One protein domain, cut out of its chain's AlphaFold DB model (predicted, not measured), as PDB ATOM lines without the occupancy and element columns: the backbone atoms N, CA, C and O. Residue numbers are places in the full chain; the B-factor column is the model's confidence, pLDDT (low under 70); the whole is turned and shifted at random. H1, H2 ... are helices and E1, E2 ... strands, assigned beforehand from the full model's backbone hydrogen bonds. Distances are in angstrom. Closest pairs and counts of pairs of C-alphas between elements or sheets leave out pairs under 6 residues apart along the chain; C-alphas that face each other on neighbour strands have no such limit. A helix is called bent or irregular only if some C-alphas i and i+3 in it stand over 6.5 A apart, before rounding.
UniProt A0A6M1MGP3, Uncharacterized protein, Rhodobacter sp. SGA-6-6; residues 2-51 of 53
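Overview. This is residues 2 to 51 of the 53 residues of an uncharacterized protein of Rhodobacter sp. SGA-6-6 (UniProt A0A6M1MGP3). What shape does the model make? The long hairpin of E1 and E2 is a narrow ribbon with the short strand E3 beside one end of E2; beyond that end, residues 2 to 14 of helix H1 stick out as a free arm. What is it made of? The printed part has 50 residues, with one named helix and three named strands in the order H1, E1, E2, E3, of mixed class. The antiparallel sheet, order E1, E2, E3, is a meander, each strand the antiparallel neighbour of the one before. How spread is it? It is extended, with a radius of gyration of the C-alphas of 17.1 A and spans of 59 by 22 by 9 A.

Arrangement. How does the sheet pair? E1, residues 19 to 28, and E2, residues 31 to 41, form an antiparallel hairpin at 162 degrees; C-alphas 23 and 36 face each other at 4.2 A, and N 24 and O 35 are within hydrogen-bond range at 2.9 A. E2 and E3, residues 47 to 50, form another at 149 degrees; C-alphas 39 and 49 face each other at 4.2 A, and N 50 and O 38 are 2.8 A apart. Where is the helix? H1, residues 2 to 16, is not on the sheet and is apart from E3; its closest C-alphas to E2 are Cys 16 and Gly 41, 6.7 A. In H1, 6 of 11 O i to N i+4 pairs and 7 of 12 O i to N i+3 pairs are within range.

Along the chain. How long are the strands? E2 measures 33.3 A, E1 29.5 A and E3 10.2 A, ending at C-alpha 50 (5.300, 1.783, 38.195). Where does the helix run? H1 begins at C-alpha 2 (-17.613, -25.736, 56.497) and measures 23.3 A; it is neither bent nor irregular, but only just: C-alphas 9 and 12 are 6.5 A apart.

Size, cuts and confidence. How large is it? The two farthest C-alphas, of Pro 2 and Tyr 30, are 58.8 A apart; residues 27 to 32 also stand free. Are there cuts or weak places? The printed part has no cut and its links are tight; pLDDT is under 70 in residues 2 to 17.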
ATOM      1  N   PRO A   2     -18.583 -26.829  56.277       61.97
ATOM      2  CA  PRO A   2     -17.613 -25.736  56.497       61.97
ATOM      3  C   PRO A   2     -16.589 -25.596  55.357       61.97
ATOM      4  O   PRO A   2     -16.037 -24.528  55.121       61.97
ATOM      5  N   ARG A   3     -16.355 -26.683  54.613       62.19
ATOM      6  CA  ARG A   3     -15.302 -26.779  53.592       62.19
ATOM      7  C   ARG A   3     -15.588 -25.943  52.338       62.19
ATOM      8  O   ARG A   3     -14.661 -25.405  51.750       62.19
ATOM      9  N   LEU A   4     -16.864 -25.802  51.971       66.00
ATOM     10  CA  LEU A   4     -17.290 -24.961  50.847       66.00
ATOM     11  C   LEU A   4     -17.134 -23.468  51.183       66.00
ATOM     12  O   LEU A   4     -16.708 -22.688  50.341       66.00
ATOM     13  N   LEU A   5     -17.414 -23.097  52.440       66.00
ATOM     14  CA  LEU A   5     -17.297 -21.726  52.939       66.00
ATOM     15  C   LEU A   5     -15.838 -21.241  52.930       66.00
ATOM     16  O   LEU A   5     -15.565 -20.124  52.514       66.00
ATOM     17  N   ILE A   6     -14.900 -22.108  53.330       69.44
ATOM     18  CA  ILE A   6     -13.456 -21.819  53.306       69.44
ATOM     19  C   ILE A   6     -12.964 -21.601  51.868       69.44
ATOM     20  O   ILE A   6     -12.207 -20.669  51.622       69.44
ATOM     21  N   LEU A   7     -13.427 -22.416  50.912       61.81
ATOM     22  CA  LEU A   7     -13.041 -22.293  49.501       61.81
ATOM     23  C   LEU A   7     -13.585 -21.007  48.850       61.81
ATOM     24  O   LEU A   7     -12.911 -20.387  48.035       61.81
ATOM     25  N   LEU A   8     -14.797 -20.590  49.231       63.75
ATOM     26  CA  LEU A   8     -15.408 -19.332  48.785       63.75
ATOM     27  C   LEU A   8     -14.733 -18.095  49.396       63.75
ATOM     28  O   LEU A   8     -14.740 -17.037  48.772       63.75
ATOM     29  N   LEU A   9     -14.134 -18.219  50.583       61.84
ATOM     30  CA  LEU A   9     -13.475 -17.111  51.280       61.84
ATOM     31  C   LEU A   9     -12.032 -16.866  50.802       61.84
ATOM     32  O   LEU A   9     -11.561 -15.732  50.849       61.84
ATOM     33  N   THR A  10     -11.325 -17.892  50.319       61.56
ATOM     34  CA  THR A  10      -9.941 -17.754  49.819       61.56
ATOM     35  C   THR A  10      -9.856 -17.282  48.366       61.56
ATOM     36  O   THR A  10      -8.860 -16.674  47.977       61.56
ATOM     37  N   LEU A  11     -10.908 -17.503  47.571       58.62
ATOM     38  CA  LEU A  11     -10.992 -17.068  46.174       58.62
ATOM     39  C   LEU A  11     -10.846 -15.542  45.966       58.62
ATOM     40  O   LEU A  11     -10.057 -15.153  45.105       58.62
ATOM     41  N   PRO A  12     -11.532 -14.660  46.725       56.31
ATOM     42  CA  PRO A  12     -11.400 -13.215  46.533       56.31
ATOM     43  C   PRO A  12     -10.068 -12.656  47.050       56.31
ATOM     44  O   PRO A  12      -9.603 -11.642  46.540       56.31
ATOM     45  N   LEU A  13      -9.420 -13.310  48.023       54.53
ATOM     46  CA  LEU A  13      -8.123 -12.851  48.537       54.53
ATOM     47  C   LEU A  13      -6.993 -13.081  47.527       54.53
ATOM     48  O   LEU A  13      -6.126 -12.227  47.381       54.53
ATOM     49  N   SER A  14      -7.023 -14.185  46.776       53.59
ATOM     50  CA  SER A  14      -5.992 -14.460  45.764       53.59
ATOM     51  C   SER A  14      -6.064 -13.527  44.549       53.59
ATOM     52  O   SER A  14      -5.077 -13.411  43.826       53.59
ATOM     53  N   ALA A  15      -7.202 -12.870  44.310       53.69
ATOM     54  CA  ALA A  15      -7.384 -11.958  43.180       53.69
ATOM     55  C   ALA A  15      -6.877 -10.529  43.462       53.69
ATOM     56  O   ALA A  15      -6.647  -9.768  42.525       53.69
ATOM     57  N   CYS A  16      -6.681 -10.165  44.735       57.38
ATOM     58  CA  CYS A  16      -6.389  -8.786  45.143       57.38
ATOM     59  C   CYS A  16      -4.926  -8.527  45.542       57.38
ATOM     60  O   CYS A  16      -4.576  -7.381  45.809       57.38
ATOM     61  N   ILE A  17      -4.081  -9.563  45.617       62.72
ATOM     62  CA  ILE A  17      -2.720  -9.459  46.190       62.72
ATOM     63  C   ILE A  17      -1.624  -9.730  45.132       62.72
ATOM     64  O   ILE A  17      -0.442  -9.525  45.381       62.72
ATOM     65  N   GLY A  18      -1.991 -10.153  43.918       71.56
ATOM     66  CA  GLY A  18      -1.032 -10.401  42.835       71.56
ATOM     67  C   GLY A  18      -0.626  -9.135  42.063       71.56
ATOM     68  O   GLY A  18      -1.372  -8.152  42.063       71.56
ATOM     69  N   PRO A  19       0.529  -9.148  41.368       81.44
ATOM     70  CA  PRO A  19       0.891  -8.073  40.454       81.44
ATOM     71  C   PRO A  19      -0.088  -8.014  39.270       81.44
ATOM     72  O   PRO A  19      -0.366  -9.024  38.624       81.44
ATOM     73  N   GLN A  20      -0.597  -6.822  38.974       88.12
ATOM     74  CA  GLN A  20      -1.389  -6.498  37.794       88.12
ATOM     75  C   GLN A  20      -0.508  -5.837  36.737       88.12
ATOM     76  O   GLN A  20       0.197  -4.867  37.017       88.12
ATOM     77  N   LEU A  21      -0.585  -6.347  35.508       89.75
ATOM     78  CA  LEU A  21      -0.015  -5.692  34.334       89.75
ATOM     79  C   LEU A  21      -1.103  -4.889  33.623       89.75
ATOM     80  O   LEU A  21      -2.194  -5.402  33.376       89.75
ATOM     81  N   GLY A  22      -0.779  -3.648  33.276       90.94
ATOM     82  CA  GLY A  22      -1.612  -2.749  32.491       90.94
ATOM     83  C   GLY A  22      -0.843  -2.189  31.300       90.94
ATOM     84  O   GLY A  22       0.389  -2.207  31.258       90.94
ATOM     85  N   ALA A  23      -1.575  -1.700  30.308       93.50
ATOM     86  CA  ALA A  23      -1.003  -0.925  29.222       93.50
ATOM     87  C   ALA A  23      -2.060   0.014  28.649       93.50
ATOM     88  O   ALA A  23      -3.153  -0.429  28.290       93.50
ATOM     89  N   ASP A  24      -1.705   1.284  28.515       93.31
ATOM     90  CA  ASP A  24      -2.465   2.241  27.727       93.31
ATOM     91  C   ASP A  24      -1.931   2.243  26.296       93.31
ATOM     92  O   ASP A  24      -0.719   2.278  26.060       93.31
ATOM     93  N   ILE A  25      -2.841   2.189  25.328       93.25
ATOM     94  CA  ILE A  25      -2.505   2.174  23.904       93.25
ATOM     95  C   ILE A  25      -3.143   3.399  23.266       93.25
ATOM     96  O   ILE A  25      -4.364   3.552  23.283       93.25
ATOM     97  N   SER A  26      -2.322   4.257  22.665       94.69
ATOM     98  CA  SER A  26      -2.790   5.373  21.849       94.69
ATOM     99  C   SER A  26      -2.334   5.197  20.402       94.69
ATOM    100  O   SER A  26      -1.192   4.842  20.113       94.69
ATOM    101  N   VAL A  27      -3.262   5.404  19.469       95.94
ATOM    102  CA  VAL A  27      -3.016   5.265  18.030       95.94
ATOM    103  C   VAL A  27      -3.194   6.632  17.392       95.94
ATOM    104  O   VAL A  27      -4.269   7.223  17.474       95.94
ATOM    105  N   GLY A  28      -2.131   7.146  16.779       93.31
ATOM    106  CA  GLY A  28      -2.110   8.457  16.149       93.31
ATOM    107  C   GLY A  28      -1.579   8.418  14.716       93.31
ATOM    108  O   GLY A  28      -1.149   7.373  14.224       93.31
ATOM    109  N   PRO A  29      -1.555   9.575  14.036       92.50
ATOM    110  CA  PRO A  29      -1.087   9.684  12.651       92.50
ATOM    111  C   PRO A  29       0.397   9.323  12.468       92.50
ATOM    112  O   PRO A  29       0.830   9.065  11.351       92.50
ATOM    113  N   TYR A  30       1.165   9.281  13.559       90.25
ATOM    114  CA  TYR A  30       2.593   8.951  13.568       90.25
ATOM    115  C   TYR A  30       2.887   7.544  14.113       90.25
ATOM    116  O   TYR A  30       4.044   7.213  14.351       90.25
ATOM    117  N   GLY A  31       1.853   6.717  14.307       92.19
ATOM    118  CA  GLY A  31       1.979   5.333  14.760       92.19
ATOM    119  C   GLY A  31       1.282   5.049  16.089       92.19
ATOM    120  O   GLY A  31       0.436   5.810  16.562       92.19
ATOM    121  N   THR A  32       1.628   3.904  16.671       94.25
ATOM    122  CA  THR A  32       1.089   3.403  17.939       94.25
ATOM    123  C   THR A  32       2.063   3.676  19.075       94.25
ATOM    124  O   THR A  32       3.214   3.246  19.010       94.25
ATOM    125  N   TYR A  33       1.595   4.334  20.129       93.38
ATOM    126  CA  TYR A  33       2.323   4.489  21.380       93.38
ATOM    127  C   TYR A  33       1.716   3.566  22.439       93.38
ATOM    128  O   TYR A  33       0.494   3.462  22.566       93.38
ATOM    129  N   VAL A  34       2.582   2.873  23.175       92.81
ATOM    130  CA  VAL A  34       2.201   1.938  24.236       92.81
ATOM    131  C   VAL A  34       2.860   2.407  25.523       92.81
ATOM    132  O   VAL A  34       4.083   2.498  25.582       92.81
ATOM    133  N   SER A  35       2.053   2.689  26.543       93.94
ATOM    134  CA  SER A  35       2.510   3.052  27.883       93.94
ATOM    135  C   SER A  35       2.223   1.888  28.833       93.94
ATOM    136  O   SER A  35       1.084   1.723  29.276       93.94
ATOM    137  N   PRO A  36       3.205   1.006  29.087       93.75
ATOM    138  CA  PRO A  36       3.008  -0.113  29.991       93.75
ATOM    139  C   PRO A  36       2.962   0.375  31.441       93.75
ATOM    140  O   PRO A  36       3.560   1.384  31.804       93.75
ATOM    141  N   SER A  37       2.285  -0.377  32.295       93.56
ATOM    142  CA  SER A  37       2.305  -0.165  33.736       93.56
ATOM    143  C   SER A  37       2.268  -1.498  34.468       93.56
ATOM    144  O   SER A  37       1.744  -2.503  33.985       93.56
ATOM    145  N   VAL A  38       2.855  -1.518  35.657       92.56
ATOM    146  CA  VAL A  38       2.737  -2.634  36.591       92.56
ATOM    147  C   VAL A  38       2.279  -2.092  37.929       92.56
ATOM    148  O   VAL A  38       2.744  -1.044  38.379       92.56
ATOM    149  N   SER A  39       1.361  -2.798  38.568       90.50
ATOM    150  CA  SER A  39       0.935  -2.502  39.928       90.50
ATOM    151  C   SER A  39       0.893  -3.765  40.770       90.50
ATOM    152  O   SER A  39       0.797  -4.864  40.236       90.50
ATOM    153  N   ALA A  40       1.011  -3.640  42.086       87.00
ATOM    154  CA  ALA A  40       0.886  -4.769  43.000       87.00
ATOM    155  C   ALA A  40       0.297  -4.310  44.333       87.00
ATOM    156  O   ALA A  40       0.621  -3.224  44.822       87.00
ATOM    157  N   GLY A  41      -0.564  -5.144  44.914       83.50
ATOM    158  CA  GLY A  41      -1.053  -4.954  46.276       83.50
ATOM    159  C   GLY A  41       0.036  -5.284  47.298       83.50
ATOM    160  O   GLY A  41       0.812  -6.218  47.102       83.50
ATOM    161  N   LEU A  42       0.098  -4.524  48.391       80.81
ATOM    162  CA  LEU A  42       1.014  -4.794  49.502       80.81
ATOM    163  C   LEU A  42       0.320  -5.614  50.600       80.81
ATOM    164  O   LEU A  42      -0.838  -5.353  50.945       80.81
ATOM    165  N   GLU A  43       1.041  -6.569  51.197       72.12
ATOM    166  CA  GLU A  43       0.595  -7.277  52.403       72.12
ATOM    167  C   GLU A  43       0.505  -6.273  53.567       72.12
ATOM    168  O   GLU A  43       1.513  -5.867  54.139       72.12
ATOM    169  N   GLY A  44      -0.708  -5.806  53.868       72.44
ATOM    170  CA  GLY A  44      -0.955  -4.719  54.830       72.44
ATOM    171  C   GLY A  44      -1.865  -3.604  54.305       72.44
ATOM    172  O   GLY A  44      -2.282  -2.747  55.081       72.44
ATOM    173  N   GLY A  45      -2.229  -3.649  53.021       73.06
ATOM    174  CA  GLY A  45      -3.076  -2.655  52.370       73.06
ATOM    175  C   GLY A  45      -2.256  -1.583  51.649       73.06
ATOM    176  O   GLY A  45      -1.184  -1.185  52.095       73.06
ATOM    177  N   GLY A  46      -2.765  -1.130  50.505       79.88
ATOM    178  CA  GLY A  46      -2.071  -0.204  49.606       79.88
ATOM    179  C   GLY A  46      -1.658  -0.856  48.286       79.88
ATOM    180  O   GLY A  46      -1.682  -2.079  48.144       79.88
ATOM    181  N   VAL A  47      -1.314  -0.014  47.310       87.31
ATOM    182  CA  VAL A  47      -0.926  -0.418  45.953       87.31
ATOM    183  C   VAL A  47       0.324   0.355  45.553       87.31
ATOM    184  O   VAL A  47       0.372   1.575  45.707       87.31
ATOM    185  N   ILE A  48       1.327  -0.353  45.040       88.19
ATOM    186  CA  ILE A  48       2.469   0.252  44.349       88.19
ATOM    187  C   ILE A  48       2.212   0.219  42.849       88.19
ATOM    188  O   ILE A  48       1.728  -0.790  42.345       88.19
ATOM    189  N   THR A  49       2.557   1.296  42.145       91.31
ATOM    190  CA  THR A  49       2.421   1.396  40.685       91.31
ATOM    191  C   THR A  49       3.709   1.944  40.086       91.31
ATOM    192  O   THR A  49       4.280   2.903  40.604       91.31
ATOM    193  N   TYR A  50       4.156   1.346  38.984       92.31
ATOM    194  CA  TYR A  50       5.300   1.783  38.195       92.31
ATOM    195  C   TYR A  50       4.904   1.887  36.723       92.31
ATOM    196  O   TYR A  50       4.377   0.931  36.150       92.31
ATOM    197  N   SER A  51       5.218   3.033  36.122       94.69
ATOM    198  CA  SER A  51       5.138   3.259  34.681       94.69
ATOM    199  C   SER A  51       6.524   3.701  34.202       94.69
ATOM    200  O   SER A  51       7.009   4.735  34.676       94.69
TER     201      SER A  51